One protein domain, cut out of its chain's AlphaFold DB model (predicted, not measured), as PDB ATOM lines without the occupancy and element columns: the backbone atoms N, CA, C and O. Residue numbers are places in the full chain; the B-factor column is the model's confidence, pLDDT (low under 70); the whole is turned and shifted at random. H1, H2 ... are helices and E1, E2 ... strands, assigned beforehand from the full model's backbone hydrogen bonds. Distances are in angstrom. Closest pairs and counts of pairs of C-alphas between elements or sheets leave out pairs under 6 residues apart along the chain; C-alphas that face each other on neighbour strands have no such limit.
ATOM      1  N   ARG A  23     206.566 182.460 254.446       69.12
ATOM      2  CA  ARG A  23     205.349 183.032 253.866       69.12
ATOM      3  C   ARG A  23     205.638 183.490 252.440       69.12
ATOM      4  O   ARG A  23     206.773 183.776 252.082       69.12
ATOM      5  N   ILE A  24     204.596 183.540 251.613       64.69
ATOM      6  CA  ILE A  24     204.699 183.961 250.202       64.69
ATOM      7  C   ILE A  24     205.217 185.404 250.096       64.69
ATOM      8  O   ILE A  24     205.955 185.734 249.175       64.69
ATOM      9  N   GLU A  25     204.882 186.230 251.085       74.38
ATOM     10  CA  GLU A  25     205.293 187.631 251.220       74.38
ATOM     11  C   GLU A  25     206.822 187.816 251.284       74.38
ATOM     12  O   GLU A  25     207.325 188.883 250.947       74.38
ATOM     13  N   ASP A  26     207.569 186.775 251.665       68.06
ATOM     14  CA  ASP A  26     209.027 186.837 251.811       68.06
ATOM     15  C   ASP A  26     209.772 186.683 250.467       68.06
ATOM     16  O   ASP A  26     210.999 186.807 250.412       68.06
ATOM     17  N   VAL A  27     209.063 186.392 249.368       70.19
ATOM     18  CA  VAL A  27     209.662 186.183 248.042       70.19
ATOM     19  C   VAL A  27     209.805 187.523 247.319       70.19
ATOM     20  O   VAL A  27     208.941 187.944 246.555       70.19
ATOM     21  N   VAL A  28     210.933 188.198 247.541       75.19
ATOM     22  CA  VAL A  28     211.306 189.400 246.780       75.19
ATOM     23  C   VAL A  28     211.954 188.978 245.460       75.19
ATOM     24  O   VAL A  28     213.092 188.503 245.446       75.19
ATOM     25  N   LEU A  29     211.236 189.158 244.349       73.75
ATOM     26  CA  LEU A  29     211.802 189.038 243.003       73.75
ATOM     27  C   LEU A  29     212.733 190.228 242.762       73.75
ATOM     28  O   LEU A  29     212.292 191.377 242.809       73.75
ATOM     29  N   ARG A  30     214.019 189.963 242.516       75.12
ATOM     30  CA  ARG A  30     214.985 191.008 242.165       75.12
ATOM     31  C   ARG A  30     215.309 190.893 240.676       75.12
ATOM     32  O   ARG A  30     215.921 189.899 240.286       75.12
ATOM     33  N   PRO A  31     214.895 191.856 239.834       73.94
ATOM     34  CA  PRO A  31     215.389 191.919 238.465       73.94
ATOM     35  C   PRO A  31     216.897 192.200 238.484       73.94
ATOM     36  O   PRO A  31     217.382 192.959 239.323       73.94
ATOM     37  N   HIS A  32     217.649 191.560 237.590       74.38
ATOM     38  CA  HIS A  32     219.092 191.760 237.512       74.38
ATOM     39  C   HIS A  32     219.388 193.028 236.702       74.38
ATOM     40  O   HIS A  32     219.223 193.031 235.486       74.38
ATOM     41  N   GLU A  33     219.845 194.102 237.355       81.56
ATOM     42  CA  GLU A  33     220.048 195.409 236.700       81.56
ATOM     43  C   GLU A  33     221.018 195.345 235.509       81.56
ATOM     44  O   GLU A  33     220.808 196.014 234.502       81.56
ATOM     45  N   ALA A  34     222.053 194.503 235.591       82.12
ATOM     46  CA  ALA A  34     223.053 194.377 234.528       82.12
ATOM     47  C   ALA A  34     222.656 193.437 233.371       82.12
ATOM     48  O   ALA A  34     223.306 193.465 232.330       82.12
ATOM     49  N   TYR A  35     221.631 192.593 233.542       80.25
ATOM     50  CA  TYR A  35     221.265 191.558 232.565       80.25
ATOM     51  C   TYR A  35     219.742 191.355 232.541       80.25
ATOM     52  O   TYR A  35     219.239 190.408 233.152       80.25
ATOM     53  N   PRO A  36     218.994 192.227 231.844       81.69
ATOM     54  CA  PRO A  36     217.533 192.157 231.795       81.69
ATOM     55  C   PRO A  36     217.007 190.874 231.130       81.69
ATOM     56  O   PRO A  36     215.872 190.480 231.386       81.69
ATOM     57  N   ASP A  37     217.838 190.200 230.330       84.81
ATOM     58  CA  ASP A  37     217.482 188.952 229.645       84.81
ATOM     59  C   ASP A  37     217.526 187.721 230.566       84.81
ATOM     60  O   ASP A  37     217.004 186.658 230.220       84.81
ATOM     61  N   ILE A  38     218.146 187.832 231.750       78.94
ATOM     62  CA  ILE A  38     218.166 186.736 232.720       78.94
ATOM     63  C   ILE A  38     216.789 186.680 233.398       78.94
ATOM     64  O   ILE A  38     216.336 187.686 233.951       78.94
ATOM     65  N   PRO A  39     216.111 185.515 233.400       79.94
ATOM     66  CA  PRO A  39     214.814 185.385 234.045       79.94
ATOM     67  C   PRO A  39     214.918 185.767 235.527       79.94
ATOM     68  O   PRO A  39     215.906 185.415 236.178       79.94
ATOM     69  N   PRO A  40     213.900 186.447 236.081       84.19
ATOM     70  CA  PRO A  40     213.957 186.976 237.435       84.19
ATOM     71  C   PRO A  40     214.294 185.870 238.441       84.19
ATOM     72  O   PRO A  40     213.639 184.822 238.500       84.19
ATOM     73  N   SER A  41     215.345 186.107 239.223       89.88
ATOM     74  CA  SER A  41     215.775 185.237 240.313       89.88
ATOM     75  C   SER A  41     215.231 185.732 241.650       89.88
ATOM     76  O   SER A  41     214.994 186.928 241.847       89.88
ATOM     77  N   PHE A  42     215.059 184.814 242.594       91.31
ATOM     78  CA  PHE A  42     214.726 185.137 243.977       91.31
ATOM     79  C   PHE A  42     215.655 184.395 244.935       91.31
ATOM     80  O   PHE A  42     216.154 183.307 244.634       91.31
ATOM     81  N   HIS A  43     215.846 184.976 246.117       90.75
ATOM     82  CA  HIS A  43     216.669 184.373 247.153       90.75
ATOM     83  C   HIS A  43     215.905 183.257 247.877       90.75
ATOM     84  O   HIS A  43     214.956 183.501 248.624       90.75
ATOM     85  N   CYS A  44     216.315 182.005 247.682       90.19
ATOM     86  CA  CYS A  44     215.733 180.854 248.358       90.19
ATOM     87  C   CYS A  44     216.401 180.645 249.720       90.19
ATOM     88  O   CYS A  44     217.408 179.948 249.830       90.19
ATOM     89  N   ARG A  45     215.807 181.197 250.785       88.75
ATOM     90  CA  ARG A  45     216.341 181.100 252.155       88.75
ATOM     91  C   ARG A  45     216.649 179.663 252.627       88.75
ATOM     92  O   ARG A  45     217.702 179.482 253.230       88.75
ATOM     93  N   PRO A  46     215.819 178.630 252.360       84.69
ATOM     94  CA  PRO A  46     216.137 177.257 252.763       84.69
ATOM     95  C   PRO A  46     217.382 176.671 252.085       84.69
ATOM     96  O   PRO A  46     218.013 175.788 252.656       84.69
ATOM     97  N   LEU A  47     217.711 177.132 250.875       88.31
ATOM     98  CA  LEU A  47     218.894 176.704 250.122       88.31
ATOM     99  C   LEU A  47     220.056 177.702 250.230       88.31
ATOM    100  O   LEU A  47     221.144 177.394 249.757       88.31
ATOM    101  N   LEU A  48     219.820 178.873 250.835       89.88
ATOM    102  CA  LEU A  48     220.746 180.007 250.910       89.88
ATOM    103  C   LEU A  48     221.338 180.378 249.538       89.88
ATOM    104  O   LEU A  48     222.522 180.684 249.429       89.88
ATOM    105  N   ALA A  49     220.516 180.330 248.487       90.31
ATOM    106  CA  ALA A  49     220.950 180.538 247.107       90.31
ATOM    107  C   ALA A  49     219.923 181.339 246.301       90.31
ATOM    108  O   ALA A  49     218.715 181.151 246.472       90.31
ATOM    109  N   ASP A  50     220.407 182.177 245.385       91.25
ATOM    110  CA  ASP A  50     219.571 182.855 244.395       91.25
ATOM    111  C   ASP A  50     219.265 181.886 243.253       91.25
ATOM    112  O   ASP A  50     220.163 181.352 242.602       91.25
ATOM    113  N   ILE A  51     217.981 181.605 243.040       93.38
ATOM    114  CA  ILE A  51     217.525 180.631 242.046       93.38
ATOM    115  C   ILE A  51     216.406 181.219 241.193       93.38
ATOM    116  O   ILE A  51     215.623 182.056 241.641       93.38
ATOM    117  N   SER A  52     216.308 180.751 239.951       93.25
ATOM    118  CA  SER A  52     215.172 181.056 239.084       93.25
ATOM    119  C   SER A  52     213.948 180.211 239.462       93.25
ATOM    120  O   SER A  52     214.064 179.149 240.089       93.25
ATOM    121  N   ALA A  53     212.758 180.642 239.032       91.69
ATOM    122  CA  ALA A  53     211.523 179.870 239.192       91.69
ATOM    123  C   ALA A  53     211.625 178.462 238.570       91.69
ATOM    124  O   ALA A  53     211.194 177.484 239.181       91.69
ATOM    125  N   ALA A  54     212.281 178.335 237.409       90.94
ATOM    126  CA  ALA A  54     212.514 177.053 236.740       90.94
ATOM    127  C   ALA A  54     213.400 176.110 237.575       90.94
ATOM    128  O   ALA A  54     213.078 174.931 237.745       90.94
ATOM    129  N   THR A  55     214.479 176.630 238.169       94.00
ATOM    130  CA  THR A  55     215.350 175.853 239.065       94.00
ATOM    131  C   THR A  55     214.620 175.470 240.350       94.00
ATOM    132  O   THR A  55     214.741 174.336 240.812       94.00
ATOM    133  N   CYS A  56     213.809 176.372 240.911       93.56
ATOM    134  CA  CYS A  56     212.968 176.079 242.071       93.56
ATOM    135  C   CYS A  56     211.974 174.945 241.782       93.56
ATOM    136  O   CYS A  56     211.904 173.991 242.558       93.56
ATOM    137  N   ARG A  57     211.277 175.001 240.641       92.19
ATOM    138  CA  ARG A  57     210.401 173.932 240.142       92.19
ATOM    139  C   ARG A  57     211.149 172.613 240.010       92.19
ATOM    140  O   ARG A  57     210.665 171.603 240.505       92.19
ATOM    141  N   SER A  58     212.323 172.612 239.380       91.06
ATOM    142  CA  SER A  58     213.136 171.402 239.213       91.06
ATOM    143  C   SER A  58     213.546 170.801 240.563       91.06
ATOM    144  O   SER A  58     213.352 169.608 240.799       91.06
ATOM    145  N   ASN A  59     214.010 171.629 241.504       92.88
ATOM    146  CA  ASN A  59     214.367 171.199 242.860       92.88
ATOM    147  C   ASN A  59     213.157 170.669 243.650       92.88
ATOM    148  O   ASN A  59     213.301 169.729 244.431       92.88
ATOM    149  N   PHE A  60     211.976 171.263 243.452       91.06
ATOM    150  CA  PHE A  60     210.714 170.811 244.041       91.06
ATOM    151  C   PHE A  60     210.278 169.456 243.462       91.06
ATOM    152  O   PHE A  60     209.987 168.537 244.220       91.06
ATOM    153  N   MET A  61     210.308 169.296 242.135       83.50
ATOM    154  CA  MET A  61     209.947 168.050 241.441       83.50
ATOM    155  C   MET A  61     210.895 166.893 241.753       83.50
ATOM    156  O   MET A  61     210.449 165.763 241.916       83.50
ATOM    157  N   SER A  62     212.193 167.172 241.861       83.06
ATOM    158  CA  SER A  62     213.218 166.170 242.178       83.06
ATOM    159  C   SER A  62     213.375 165.903 243.674       83.06
ATOM    160  O   SER A  62     214.192 165.068 244.050       83.06
ATOM    161  N   HIS A  63     212.636 166.617 244.536       82.19
ATOM    162  CA  HIS A  63     212.806 166.557 245.988       82.19
ATOM    163  C   HIS A  63     214.287 166.702 246.415       82.19
ATOM    164  O   HIS A  63     214.734 166.062 247.365       82.19
ATOM    165  N   LYS A  64     215.059 167.561 245.720       83.50
ATOM    166  CA  LYS A  64     216.533 167.653 245.833       83.50
ATOM    167  C   LYS A  64     217.036 167.893 247.260       83.50
ATOM    168  O   LYS A  64     218.144 167.496 247.606       83.50
ATOM    169  N   SER A  65     216.228 168.555 248.087       86.38
ATOM    170  CA  SER A  65     216.450 168.674 249.528       86.38
ATOM    171  C   SER A  65     215.160 168.378 250.292       86.38
ATOM    172  O   SER A  65     214.061 168.576 249.764       86.38
ATOM    173  N   VAL A  66     215.283 167.981 251.564       81.19
ATOM    174  CA  VAL A  66     214.133 167.752 252.462       81.19
ATOM    175  C   VAL A  66     213.235 168.994 252.534       81.19
ATOM    176  O   VAL A  66     212.013 168.881 252.481       81.19
ATOM    177  N   SER A  67     213.836 170.186 252.558       84.38
ATOM    178  CA  SER A  67     213.131 171.472 252.580       84.38
ATOM    179  C   SER A  67     212.335 171.747 251.302       84.38
ATOM    180  O   SER A  67     211.330 172.456 251.342       84.38
ATOM    181  N   CYS A  68     212.768 171.206 250.160       86.44
ATOM    182  CA  CYS A  68     212.072 171.380 248.889       86.44
ATOM    183  C   CYS A  68     210.809 170.520 248.800       86.44
ATOM    184  O   CYS A  68     209.886 170.931 248.115       86.44
ATOM    185  N   GLY A  69     210.718 169.377 249.489       79.12
ATOM    186  CA  GLY A  69     209.625 168.423 249.266       79.12
ATOM    187  C   GLY A  69     208.220 168.929 249.609       79.12
ATOM    188  O   GLY A  69     207.254 168.501 248.986       79.12
ATOM    189  N   SER A  70     208.111 169.877 250.541       78.06
ATOM    190  CA  SER A  70     206.845 170.486 250.966       78.06
ATOM    191  C   SER A  70     206.869 172.018 250.871       78.06
ATOM    192  O   SER A  70     206.157 172.701 251.606       78.06
ATOM    193  N   CYS A  71     207.736 172.578 250.021       84.12
ATOM    194  CA  CYS A  71     207.901 174.026 249.909       84.12
ATOM    195  C   CYS A  71     206.714 174.659 249.152       84.12
ATOM    196  O   CYS A  71     206.508 174.319 247.983       84.12
ATOM    197  N   PRO A  72     205.975 175.620 249.744       82.25
ATOM    198  CA  PRO A  72     204.835 176.260 249.079       82.25
ATOM    199  C   PRO A  72     205.251 177.048 247.828       82.25
ATOM    200  O   PRO A  72     204.539 177.031 246.829       82.25
ATOM    201  N   VAL A  73     206.441 177.663 247.840       88.38
ATOM    202  CA  VAL A  73     206.997 178.391 246.683       88.38
ATOM    203  C   VAL A  73     207.318 177.432 245.532       88.38
ATOM    204  O   VAL A  73     206.998 177.709 244.379       88.38
ATOM    205  N   GLY A  74     207.906 176.273 245.844       88.12
ATOM    206  CA  GLY A  74     208.188 175.234 244.850       88.12
ATOM    207  C   GLY A  74     206.913 174.674 244.218       88.12
ATOM    208  O   GLY A  74     206.866 174.479 243.005       88.12
ATOM    209  N   MET A  75     205.862 174.496 245.025       84.69
ATOM    210  CA  MET A  75     204.541 174.081 244.554       84.69
ATOM    211  C   MET A  75     203.954 175.095 243.567       84.69
ATOM    212  O   MET A  75     203.574 174.694 242.469       84.69
ATOM    213  N   MET A  76     203.975 176.392 243.898       85.50
ATOM    214  CA  MET A  76     203.510 177.453 242.993       85.50
ATOM    215  C   MET A  76     204.279 177.474 241.669       85.50
ATOM    216  O   MET A  76     203.663 177.456 240.611       85.50
ATOM    217  N   HIS A  77     205.616 177.451 241.707       86.88
ATOM    218  CA  HIS A  77     206.435 177.478 240.487       86.88
ATOM    219  C   HIS A  77     206.332 176.206 239.643       86.88
ATOM    220  O   HIS A  77     206.702 176.211 238.471       86.88
ATOM    221  N   SER A  78     205.882 175.096 240.226       83.12
ATOM    222  CA  SER A  78     205.732 173.846 239.486       83.12
ATOM    223  C   SER A  78     204.486 173.776 238.611       83.12
ATOM    224  O   SER A  78     204.334 172.792 237.886       83.12
ATOM    225  N   ASP A  79     203.602 174.775 238.697       75.94
ATOM    226  CA  ASP A  79     202.242 174.762 238.141       75.94
ATOM    227  C   ASP A  79     201.443 173.512 238.546       75.94
ATOM    228  O   ASP A  79     200.383 173.214 237.986       75.94
ATOM    229  N   LEU A  80     201.932 172.751 239.532       68.69
ATOM    230  CA  LEU A  80     201.160 171.688 240.128       68.69
ATOM    231  C   LEU A  80     200.089 172.364 240.970       68.69
ATOM    232  O   LEU A  80     200.320 172.772 242.108       68.69
ATOM    233  N   THR A  81     198.891 172.431 240.394       64.44
ATOM    234  CA  THR A  81     197.648 172.429 241.165       64.44
ATOM    235  C   THR A  81     197.790 171.439 242.321       64.44
ATOM    236  O   THR A  81     198.401 170.378 242.136       64.44
TER     237      THR A  81
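Overview. This is residues 23 to 81 of the 423 residues of an uncharacterized protein of Burkholderia sp. GAS332 (UniProt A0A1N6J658). With little regular structure, this is a small hairpin of two strands, E1 and E2, leading straight into helix H1; short helix H2 packs on H1, and a long loop, residues 23 to 40, folds back to pair briefly with E1. The printed part has 59 residues, 23 of them in named elements, in the order E1, E2, H1, H2; the class is mixed and the sheet antiparallel. It is compact, with a radius of gyration of the C-alphas of 11.4 A, yet elongated, spanning 33 by 19 by 18 A.

Along the chain. Find C-alpha 41 at (215.775, 185.237, 240.313), where E1, residues 41 to 44, begins its 9.2 A; E2, residues 49 to 52, runs 9.9 A. H1, residues 53 to 61, runs 12.1 A. H2, residues 72 to 77, runs 8.8 A to C-alpha 77 at (206.435, 177.478, 240.487).

Arrangement. In the E1 and E2 hairpin, at 138 degrees, look at N 44 and O 49, 2.8 A apart and within hydrogen-bond range. H1 and H2 touch, their closest C-alphas Phe 60 and Gly 74 5.2 A apart, and run opposite ways at a steep tilt of 61 degrees. H2 is apart from E1 and E2. In H1 and H2 every O i to N i+4 pair is within hydrogen-bond range.

Size, cuts and confidence. The farthest C-alphas, Ala 34 and Thr 81, are 34.2 A apart. The printed part has no cut, and no link between named elements is long. The model's pLDDT is under 70 at residues 23 to 24, 26 and 80 to 81.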